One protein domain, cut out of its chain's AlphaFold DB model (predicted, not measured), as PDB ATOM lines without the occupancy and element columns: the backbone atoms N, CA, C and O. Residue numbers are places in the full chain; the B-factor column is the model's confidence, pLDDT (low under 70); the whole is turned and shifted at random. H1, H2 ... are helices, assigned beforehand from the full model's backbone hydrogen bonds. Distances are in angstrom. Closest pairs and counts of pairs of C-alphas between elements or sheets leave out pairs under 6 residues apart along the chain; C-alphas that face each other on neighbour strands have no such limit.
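What this domain is: This is residues 73 to 145 of the 148 residues of an uncharacterized protein of Paenibacillus tianmuensis (UniProt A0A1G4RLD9). Two pairs of side-by-side helices are set crosswise to each other: the hairpin of H1 and H2, and the pair H3 and H5, which run the same way, with H3 about perpendicular to H2. H4 runs slanted past both pairs, touching H1 and H2 and coming close to H3 and H5. The printed part has 73 residues with five named helices, in the order H1, H2, H3, H4, H5, and no named strand; its class is all helix. It is compact and rounded, with a radius of gyration of the C-alphas of 11.0 A and spans of 28 by 23 by 23 A.

How they stand to each other: H1, residues 73 to 81, and H2, residues 85 to 96, form a helical hairpin. They touch at a shallow tilt of 15 degrees, opposite ways, and their closest C-alphas, those of Tyr 79 and Lys 88, are 5.9 A apart. H2 is the hub, touching three other helices. With residues 89 to 93 alone it touches H3, residues 102 to 115, about perpendicular at 87 degrees; the closest C-alphas, of Arg 89 and Leu 105, are 5.8 A apart. With residues 95 to 96 alone H2 touches H4, residues 119 to 129, at a steep tilt of 44 degrees, the same way; the closest C-alphas, of Leu 96 and Ile 126, are 6.3 A apart. H1 and H4 only just touch, with 3 pairs of C-alphas within 8 A, the closest being Glu 76 and Leu 119 at 6.3 A. H3 touches H5, residues 135 to 144, at a shallow tilt of 18 degrees, the same way; the closest C-alphas, of Ile 108 and Ile 139, are 6.3 A apart. H4 and H5 are close but not clearly touching, with the C-alphas of Tyr 129 and Ile 138 closest at 6.3 A. H1 is apart from H3 and H5. In H1, H2, H3, H4 and H5 every O i to N i+4 pair is within hydrogen-bond range.

Where its parts are: H1 begins at C-alpha 73, (-32.517, -30.143, 15.468), and has 9 residues. H2 measures 16.3 A from first to last C-alpha. H3, the longest helix with 14 residues, measures 19.9 A and begins at C-alpha 102, (-15.912, -14.070, 24.090). H4 measures 15.2 A. H5 measures 14.5 A and ends at C-alpha 144, (-11.622, -34.021, 29.426).

The domain as a whole: The two C-alphas farthest apart, those of His 83 and Met 132, are 30.4 A apart. The printed part has no cut, and the four links between its helices are tight. The mean pLDDT of the printed part is 93.5, and no printed residue is under 70.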
ATOM      1  N   LYS A  73     -32.324 -30.590  16.849       97.31
ATOM      2  CA  LYS A  73     -32.517 -30.143  15.468       97.31
ATOM      3  C   LYS A  73     -32.533 -28.618  15.332       97.31
ATOM      4  O   LYS A  73     -31.847 -28.083  14.475       97.31
ATOM      5  N   GLN A  74     -33.255 -27.908  16.204       97.25
ATOM      6  CA  GLN A  74     -33.261 -26.437  16.187       97.25
ATOM      7  C   GLN A  74     -31.860 -25.847  16.401       97.25
ATOM      8  O   GLN A  74     -31.519 -24.835  15.793       97.25
ATOM      9  N   PHE A  75     -31.063 -26.467  17.276       97.69
ATOM     10  CA  PHE A  75     -29.675 -26.068  17.491       97.69
ATOM     11  C   PHE A  75     -28.809 -26.357  16.259       97.69
ATOM     12  O   PHE A  75     -28.065 -25.479  15.831       97.69
ATOM     13  N   GLU A  76     -28.912 -27.556  15.683       97.69
ATOM     14  CA  GLU A  76     -28.152 -27.954  14.494       97.69
ATOM     15  C   GLU A  76     -28.444 -27.031  13.314       97.69
ATOM     16  O   GLU A  76     -27.513 -26.467  12.741       97.69
ATOM     17  N   ASP A  77     -29.723 -26.804  13.015       97.50
ATOM     18  CA  ASP A  77     -30.158 -25.921  11.935       97.50
ATOM     19  C   ASP A  77     -29.594 -24.501  12.132       97.50
ATOM     20  O   ASP A  77     -29.039 -23.914  11.201       97.50
ATOM     21  N   ALA A  78     -29.656 -23.963  13.357       97.06
ATOM     22  CA  ALA A  78     -29.114 -22.641  13.675       97.06
ATOM     23  C   ALA A  78     -27.582 -22.588  13.562       97.06
ATOM     24  O   ALA A  78     -27.036 -21.622  13.030       97.06
ATOM     25  N   TYR A  79     -26.879 -23.614  14.046       96.25
ATOM     26  CA  TYR A  79     -25.416 -23.656  14.027       96.25
ATOM     27  C   TYR A  79     -24.863 -23.817  12.608       96.25
ATOM     28  O   TYR A  79     -23.853 -23.202  12.263       96.25
ATOM     29  N   LEU A  80     -25.517 -24.635  11.780       94.75
ATOM     30  CA  LEU A  80     -25.141 -24.847  10.381       94.75
ATOM     31  C   LEU A  80     -25.476 -23.635   9.504       94.75
ATOM     32  O   LEU A  80     -24.734 -23.346   8.566       94.75
ATOM     33  N   SER A  81     -26.546 -22.907   9.831       95.81
ATOM     34  CA  SER A  81     -26.930 -21.673   9.128       95.81
ATOM     35  C   SER A  81     -26.101 -20.450   9.545       95.81
ATOM     36  O   SER A  81     -26.128 -19.433   8.861       95.81
ATOM     37  N   ALA A  82     -25.373 -20.515  10.665       95.31
ATOM     38  CA  ALA A  82     -24.547 -19.418  11.159       95.31
ATOM     39  C   ALA A  82     -23.314 -19.185  10.268       95.31
ATOM     40  O   ALA A  82     -22.486 -20.083  10.063       95.31
ATOM     41  N   HIS A  83     -23.145 -17.953   9.782       89.00
ATOM     42  CA  HIS A  83     -22.073 -17.605   8.858       89.00
ATOM     43  C   HIS A  83     -20.900 -16.955   9.598       89.00
ATOM     44  O   HIS A  83     -20.872 -15.770   9.909       89.00
ATOM     45  N   GLY A  84     -19.870 -17.760   9.849       88.50
ATOM     46  CA  GLY A  84     -18.634 -17.303  10.476       88.50
ATOM     47  C   GLY A  84     -18.628 -17.422  12.000       88.50
ATOM     48  O   GLY A  84     -19.545 -17.935  12.639       88.50
ATOM     49  N   THR A  85     -17.511 -17.006  12.591       89.62
ATOM     50  CA  THR A  85     -17.186 -17.316  13.988       89.62
ATOM     51  C   THR A  85     -18.099 -16.598  14.981       89.62
ATOM     52  O   THR A  85     -18.490 -17.184  15.982       89.62
ATOM     53  N   ASN A  86     -18.470 -15.344  14.718       91.62
ATOM     54  CA  ASN A  86     -19.309 -14.569  15.638       91.62
ATOM     55  C   ASN A  86     -20.729 -15.143  15.744       91.62
ATOM     56  O   ASN A  86     -21.219 -15.336  16.855       91.62
ATOM     57  N   ASP A  87     -21.341 -15.502  14.617       93.44
ATOM     58  CA  ASP A  87     -22.685 -16.083  14.593       93.44
ATOM     59  C   ASP A  87     -22.708 -17.437  15.311       93.44
ATOM     60  O   ASP A  87     -23.579 -17.703  16.140       93.44
ATOM     61  N   LYS A  88     -21.690 -18.275  15.080       93.69
ATOM     62  CA  LYS A  88     -21.545 -19.555  15.787       93.69
ATOM     63  C   LYS A  88     -21.387 -19.373  17.293       93.69
ATOM     64  O   LYS A  88     -21.971 -20.138  18.057       93.69
ATOM     65  N   ARG A  89     -20.646 -18.352  17.742       94.00
ATOM     66  CA  ARG A  89     -20.536 -18.015  19.172       94.00
ATOM     67  C   ARG A  89     -21.887 -17.620  19.759       94.00
ATOM     68  O   ARG A  89     -22.201 -18.086  20.847       94.00
ATOM     69  N   PHE A  90     -22.687 -16.834  19.041       93.50
ATOM     70  CA  PHE A  90     -24.034 -16.469  19.488       93.50
ATOM     71  C   PHE A  90     -24.934 -17.704  19.634       93.50
ATOM     72  O   PHE A  90     -25.623 -17.866  20.643       93.50
ATOM     73  N   VAL A  91     -24.874 -18.630  18.671       96.31
ATOM     74  CA  VAL A  91     -25.599 -19.907  18.755       96.31
ATOM     75  C   VAL A  91     -25.121 -20.738  19.954       96.31
ATOM     76  O   VAL A  91     -25.949 -21.281  20.687       96.31
ATOM     77  N   ILE A  92     -23.810 -20.809  20.207       95.94
ATOM     78  CA  ILE A  92     -23.248 -21.509  21.373       95.94
ATOM     79  C   ILE A  92     -23.702 -20.857  22.685       95.94
ATOM     80  O   ILE A  92     -24.111 -21.566  23.602       95.94
ATOM     81  N   GLU A  93     -23.660 -19.529  22.789       95.19
ATOM     82  CA  GLU A  93     -24.096 -18.805  23.987       95.19
ATOM     83  C   GLU A  93     -25.584 -19.037  24.270       95.19
ATOM     84  O   GLU A  93     -25.967 -19.349  25.400       95.19
ATOM     85  N   ARG A  94     -26.419 -19.021  23.225       95.31
ATOM     86  CA  ARG A  94     -27.836 -19.379  23.336       95.31
ATOM     87  C   ARG A  94     -28.040 -20.833  23.774       95.31
ATOM     88  O   ARG A  94     -28.934 -21.121  24.572       95.31
ATOM     89  N   LEU A  95     -27.221 -21.769  23.290       96.25
ATOM     90  CA  LEU A  95     -27.273 -23.158  23.752       96.25
ATOM     91  C   LEU A  95     -26.861 -23.280  25.229       96.25
ATOM     92  O   LEU A  95     -27.468 -24.044  25.974       96.25
ATOM     93  N   LEU A  96     -25.861 -22.523  25.674       94.31
ATOM     94  CA  LEU A  96     -25.458 -22.499  27.081       94.31
ATOM     95  C   LEU A  96     -26.549 -21.911  27.978       94.31
ATOM     96  O   LEU A  96     -26.689 -22.372  29.105       94.31
ATOM     97  N   ALA A  97     -27.296 -20.913  27.488       92.38
ATOM     98  CA  ALA A  97     -28.223 -20.101  28.283       92.38
ATOM     99  C   ALA A  97     -27.576 -19.555  29.573       92.38
ATOM    100  O   ALA A  97     -28.210 -19.406  30.615       92.38
ATOM    101  N   LEU A  98     -26.277 -19.278  29.490       88.62
ATOM    102  CA  LEU A  98     -25.431 -18.754  30.551       88.62
ATOM    103  C   LEU A  98     -24.602 -17.624  29.958       88.62
ATOM    104  O   LEU A  98     -24.154 -17.718  28.816       88.62
ATOM    105  N   LYS A  99     -24.337 -16.590  30.756       86.69
ATOM    106  CA  LYS A  99     -23.477 -15.485  30.335       86.69
ATOM    107  C   LYS A  99     -22.045 -15.987  30.139       86.69
ATOM    108  O   LYS A  99     -21.409 -16.420  31.105       86.69
ATOM    109  N   ALA A 100     -21.534 -15.910  28.913       91.69
ATOM    110  CA  ALA A 100     -20.193 -16.368  28.569       91.69
ATOM    111  C   ALA A 100     -19.368 -15.226  27.966       91.69
ATOM    112  O   ALA A 100     -19.828 -14.457  27.131       91.69
ATOM    113  N   SER A 101     -18.106 -15.106  28.373       94.75
ATOM    114  CA  SER A 101     -17.185 -14.174  27.718       94.75
ATOM    115  C   SER A 101     -16.812 -14.664  26.315       94.75
ATOM    116  O   SER A 101     -16.781 -15.864  26.043       94.75
ATOM    117  N   ILE A 102     -16.402 -13.740  25.441       94.19
ATOM    118  CA  ILE A 102     -15.912 -14.070  24.090       94.19
ATOM    119  C   ILE A 102     -14.766 -15.093  24.145       94.19
ATOM    120  O   ILE A 102     -14.704 -16.006  23.325       94.19
ATOM    121  N   SER A 103     -13.872 -14.977  25.134       95.81
ATOM    122  CA  SER A 103     -12.764 -15.919  25.336       95.81
ATOM    123  C   SER A 103     -13.257 -17.335  25.666       95.81
ATOM    124  O   SER A 103     -12.774 -18.314  25.098       95.81
ATOM    125  N   GLN A 104     -14.280 -17.453  26.518       96.88
ATOM    126  CA  GLN A 104     -14.907 -18.740  26.832       96.88
ATOM    127  C   GLN A 104     -15.599 -19.344  25.606       96.88
ATOM    128  O   GLN A 104     -15.380 -20.517  25.308       96.88
ATOM    129  N   LEU A 105     -16.362 -18.549  24.851       96.44
ATOM    130  CA  LEU A 105     -17.035 -19.013  23.632       96.44
ATOM    131  C   LEU A 105     -16.031 -19.479  22.565       96.44
ATOM    132  O   LEU A 105     -16.220 -20.528  21.953       96.44
ATOM    133  N   ASN A 106     -14.916 -18.759  22.406       94.62
ATOM    134  CA  ASN A 106     -13.800 -19.176  21.551       94.62
ATOM    135  C   ASN A 106     -13.216 -20.518  21.951       94.62
ATOM    136  O   ASN A 106     -12.949 -21.368  21.099       94.62
ATOM    137  N   LYS A 107     -12.996 -20.695  23.253       95.56
ATOM    138  CA  LYS A 107     -12.429 -21.925  23.783       95.56
ATOM    139  C   LYS A 107     -13.367 -23.103  23.525       95.56
ATOM    140  O   LYS A 107     -12.908 -24.130  23.038       95.56
ATOM    141  N   ILE A 108     -14.669 -22.926  23.745       95.50
ATOM    142  CA  ILE A 108     -15.686 -23.945  23.448       95.50
ATOM    143  C   ILE A 108     -15.669 -24.317  21.965       95.50
ATOM    144  O   ILE A 108     -15.551 -25.497  21.642       95.50
ATOM    145  N   GLN A 109     -15.715 -23.326  21.070       92.44
ATOM    146  CA  GLN A 109     -15.679 -23.582  19.630       92.44
ATOM    147  C   GLN A 109     -14.400 -24.331  19.218       92.44
ATOM    148  O   GLN A 109     -14.467 -25.327  18.501       92.44
ATOM    149  N   THR A 110     -13.243 -23.915  19.739       92.56
ATOM    150  CA  THR A 110     -11.957 -24.580  19.473       92.56
ATOM    151  C   THR A 110     -11.956 -26.031  19.958       92.56
ATOM    152  O   THR A 110     -11.394 -26.899  19.295       92.56
ATOM    153  N   ILE A 111     -12.561 -26.315  21.116       93.12
ATOM    154  CA  ILE A 111     -12.664 -27.681  21.648       93.12
ATOM    155  C   ILE A 111     -13.540 -28.541  20.737       93.12
ATOM    156  O   ILE A 111     -13.138 -29.659  20.414       93.12
ATOM    157  N   MET A 112     -14.693 -28.022  20.300       91.00
ATOM    158  CA  MET A 112     -15.575 -28.731  19.366       91.00
ATOM    159  C   MET A 112     -14.835 -29.120  18.083       91.00
ATOM    160  O   MET A 112     -14.899 -30.278  17.677       91.00
ATOM    161  N   GLU A 113     -14.095 -28.176  17.495       87.44
ATOM    162  CA  GLU A 113     -13.337 -28.379  16.256       87.44
ATOM    163  C   GLU A 113     -12.159 -29.344  16.455       87.44
ATOM    164  O   GLU A 113     -12.037 -30.326  15.731       87.44
ATOM    165  N   LYS A 114     -11.310 -29.130  17.470       89.94
ATOM    166  CA  LYS A 114     -10.109 -29.961  17.691       89.94
ATOM    167  C   LYS A 114     -10.426 -31.399  18.070       89.94
ATOM    168  O   LYS A 114      -9.647 -32.293  17.755       89.94
ATOM    169  N   LYS A 115     -11.516 -31.608  18.806       88.00
ATOM    170  CA  LYS A 115     -11.926 -32.943  19.235       88.00
ATOM    171  C   LYS A 115     -12.895 -33.603  18.247       88.00
ATOM    172  O   LYS A 115     -13.178 -34.776  18.416       88.00
ATOM    173  N   ASN A 116     -13.376 -32.910  17.213       86.88
ATOM    174  CA  ASN A 116     -14.432 -33.409  16.320       86.88
ATOM    175  C   ASN A 116     -15.715 -33.822  17.077       86.88
ATOM    176  O   ASN A 116     -16.327 -34.846  16.775       86.88
ATOM    177  N   ILE A 117     -16.140 -33.031  18.072       91.31
ATOM    178  CA  ILE A 117     -17.420 -33.270  18.763       91.31
ATOM    179  C   ILE A 117     -18.559 -33.010  17.771       91.31
ATOM    180  O   ILE A 117     -18.684 -31.903  17.245       91.31
ATOM    181  N   SER A 118     -19.425 -34.002  17.547       93.62
ATOM    182  CA  SER A 118     -20.610 -33.824  16.700       93.62
ATOM    183  C   SER A 118     -21.619 -32.858  17.334       93.62
ATOM    184  O   SER A 118     -21.727 -32.771  18.558       93.62
ATOM    185  N   LEU A 119     -22.403 -32.147  16.517       95.38
ATOM    186  CA  LEU A 119     -23.418 -31.212  17.021       95.38
ATOM    187  C   LEU A 119     -24.446 -31.882  17.955       95.38
ATOM    188  O   LEU A 119     -24.706 -31.308  19.016       95.38
ATOM    189  N   PRO A 120     -24.955 -33.102  17.678       96.56
ATOM    190  CA  PRO A 120     -25.839 -33.795  18.614       96.56
ATOM    191  C   PRO A 120     -25.186 -34.116  19.957       96.56
ATOM    192  O   PRO A 120     -25.795 -33.928  21.012       96.56
ATOM    193  N   MET A 121     -23.929 -34.570  19.934       95.12
ATOM    194  CA  MET A 121     -23.183 -34.854  21.158       95.12
ATOM    195  C   MET A 121     -22.957 -33.568  21.952       95.12
ATOM    196  O   MET A 121     -23.195 -33.539  23.159       95.12
ATOM    197  N   PHE A 122     -22.554 -32.491  21.277       95.81
ATOM    198  CA  PHE A 122     -22.363 -31.189  21.899       95.81
ATOM    199  C   PHE A 122     -23.656 -30.673  22.539       95.81
ATOM    200  O   PHE A 122     -23.645 -30.297  23.711       95.81
ATOM    201  N   TYR A 123     -24.781 -30.737  21.822       96.69
ATOM    202  CA  TYR A 123     -26.098 -30.372  22.345       96.69
ATOM    203  C   TYR A 123     -26.426 -31.127  23.638       96.69
ATOM    204  O   TYR A 123     -26.716 -30.509  24.665       96.69
ATOM    205  N   ALA A 124     -26.322 -32.459  23.613       95.00
ATOM    206  CA  ALA A 124     -26.641 -33.299  24.764       95.00
ATOM    207  C   ALA A 124     -25.758 -32.980  25.985       95.00
ATOM    208  O   ALA A 124     -26.257 -32.900  27.111       95.00
ATOM    209  N   LEU A 125     -24.460 -32.753  25.764       94.56
ATOM    210  CA  LEU A 125     -23.516 -32.388  26.821       94.56
ATOM    211  C   LEU A 125     -23.853 -31.031  27.436       94.56
ATOM    212  O   LEU A 125     -23.930 -30.923  28.659       94.56
ATOM    213  N   ILE A 126     -24.093 -30.007  26.615       95.44
ATOM    214  CA  ILE A 126     -24.386 -28.663  27.123       95.44
ATOM    215  C   ILE A 126     -25.715 -28.633  27.877       95.44
ATOM    216  O   ILE A 126     -25.760 -28.099  28.986       95.44
ATOM    217  N   VAL A 127     -26.775 -29.248  27.341       93.56
ATOM    218  CA  VAL A 127     -28.085 -29.321  28.016       93.56
ATOM    219  C   VAL A 127     -27.976 -30.026  29.370       93.56
ATOM    220  O   VAL A 127     -28.618 -29.607  30.335       93.56
ATOM    221  N   LYS A 128     -27.137 -31.067  29.467       92.00
ATOM    222  CA  LYS A 128     -26.855 -31.752  30.732       92.00
ATOM    223  C   LYS A 128     -26.071 -30.860  31.695       92.00
ATOM    224  O   LYS A 128     -26.428 -30.771  32.866       92.00
ATOM    225  N   TYR A 129     -24.993 -30.229  31.234       93.69
ATOM    226  CA  TYR A 129     -24.044 -29.556  32.119       93.69
ATOM    227  C   TYR A 129     -24.488 -28.164  32.574       93.69
ATOM    228  O   TYR A 129     -24.253 -27.819  33.731       93.69
ATOM    229  N   ARG A 130     -25.183 -27.387  31.734       91.81
ATOM    230  CA  ARG A 130     -25.577 -25.997  32.056       91.81
ATOM    231  C   ARG A 130     -26.463 -25.849  33.297       91.81
ATOM    232  O   ARG A 130     -26.496 -24.786  33.902       91.81
ATOM    233  N   LYS A 131     -27.151 -26.927  33.688       88.75
ATOM    234  CA  LYS A 131     -28.037 -26.971  34.863       88.75
ATOM    235  C   LYS A 131     -27.271 -27.065  36.184       88.75
ATOM    236  O   LYS A 131     -27.822 -26.751  37.233       88.75
ATOM    237  N   MET A 132     -26.023 -27.531  36.137       87.88
ATOM    238  CA  MET A 132     -25.228 -27.876  37.322       87.88
ATOM    239  C   MET A 132     -23.912 -27.106  37.406       87.88
ATOM    240  O   MET A 132     -23.378 -26.948  38.500       87.88
ATOM    241  N   TYR A 133     -23.387 -26.647  36.272       91.56
ATOM    242  CA  TYR A 133     -22.023 -26.151  36.164       91.56
ATOM    243  C   TYR A 133     -21.974 -24.753  35.551       91.56
ATOM    244  O   TYR A 133     -22.739 -24.411  34.647       91.56
ATOM    245  N   SER A 134     -21.018 -23.956  36.015       90.94
ATOM    246  CA  SER A 134     -20.634 -22.697  35.383       90.94
ATOM    247  C   SER A 134     -19.984 -22.933  34.016       90.94
ATOM    248  O   SER A 134     -19.460 -24.008  33.728       90.94
ATOM    249  N   VAL A 135     -19.927 -21.898  33.172       94.06
ATOM    250  CA  VAL A 135     -19.301 -21.981  31.837       94.06
ATOM    251  C   VAL A 135     -17.850 -22.482  31.905       94.06
ATOM    252  O   VAL A 135     -17.429 -23.273  31.064       94.06
ATOM    253  N   SER A 136     -17.079 -22.069  32.916       95.31
ATOM    254  CA  SER A 136     -15.685 -22.505  33.091       95.31
ATOM    255  C   SER A 136     -15.566 -23.993  33.441       95.31
ATOM    256  O   SER A 136     -14.674 -24.682  32.943       95.31
ATOM    257  N   GLU A 137     -16.480 -24.507  34.261       95.50
ATOM    258  CA  GLU A 137     -16.549 -25.935  34.591       95.50
ATOM    259  C   GLU A 137     -17.009 -26.753  33.380       95.50
ATOM    260  O   GLU A 137     -16.407 -27.779  33.079       95.50
ATOM    261  N   ILE A 138     -17.992 -26.260  32.616       96.19
ATOM    262  CA  ILE A 138     -18.423 -26.879  31.351       96.19
ATOM    263  C   ILE A 138     -17.245 -27.000  30.383       96.19
ATOM    264  O   ILE A 138     -17.028 -28.068  29.820       96.19
ATOM    265  N   ILE A 139     -16.459 -25.934  30.209       96.00
ATOM    266  CA  ILE A 139     -15.251 -25.960  29.375       96.00
ATOM    267  C   ILE A 139     -14.297 -27.060  29.841       96.00
ATOM    268  O   ILE A 139     -13.854 -27.862  29.025       96.00
ATOM    269  N   THR A 140     -14.028 -27.129  31.146       95.38
ATOM    270  CA  THR A 140     -13.139 -28.146  31.729       95.38
ATOM    271  C   THR A 140     -13.663 -29.562  31.458       95.38
ATOM    272  O   THR A 140     -12.907 -30.456  31.075       95.38
ATOM    273  N   LEU A 141     -14.976 -29.772  31.580       94.19
ATOM    274  CA  LEU A 141     -15.611 -31.047  31.247       94.19
ATOM    275  C   LEU A 141     -15.450 -31.375  29.760       94.19
ATOM    276  O   LEU A 141     -15.038 -32.480  29.431       94.19
ATOM    277  N   LEU A 142     -15.687 -30.423  28.856       93.94
ATOM    278  CA  LEU A 142     -15.501 -30.633  27.415       93.94
ATOM    279  C   LEU A 142     -14.043 -30.960  27.048       93.94
ATOM    280  O   LEU A 142     -13.797 -31.771  26.155       93.94
ATOM    281  N   GLU A 143     -13.067 -30.371  27.743       92.31
ATOM    282  CA  GLU A 143     -11.639 -30.658  27.539       92.31
ATOM    283  C   GLU A 143     -11.262 -32.096  27.914       92.31
ATOM    284  O   GLU A 143     -10.400 -32.696  27.265       92.31
ATOM    285  N   THR A 144     -11.926 -32.673  28.916       89.50
ATOM    286  CA  THR A 144     -11.622 -34.021  29.426       89.50
ATOM    287  C   THR A 144     -12.349 -35.141  28.686       89.50
ATOM    288  O   THR A 144     -11.975 -36.303  28.838       89.50
ATOM    289  N   ILE A 145     -13.330 -34.823  27.834       86.12
ATOM    290  CA  ILE A 145     -14.025 -35.833  27.028       86.12
ATOM    291  C   ILE A 145     -13.029 -36.517  26.090       86.12
ATOM    292  O   ILE A 145     -12.363 -35.870  25.270       86.12
TER     293      ILE A 145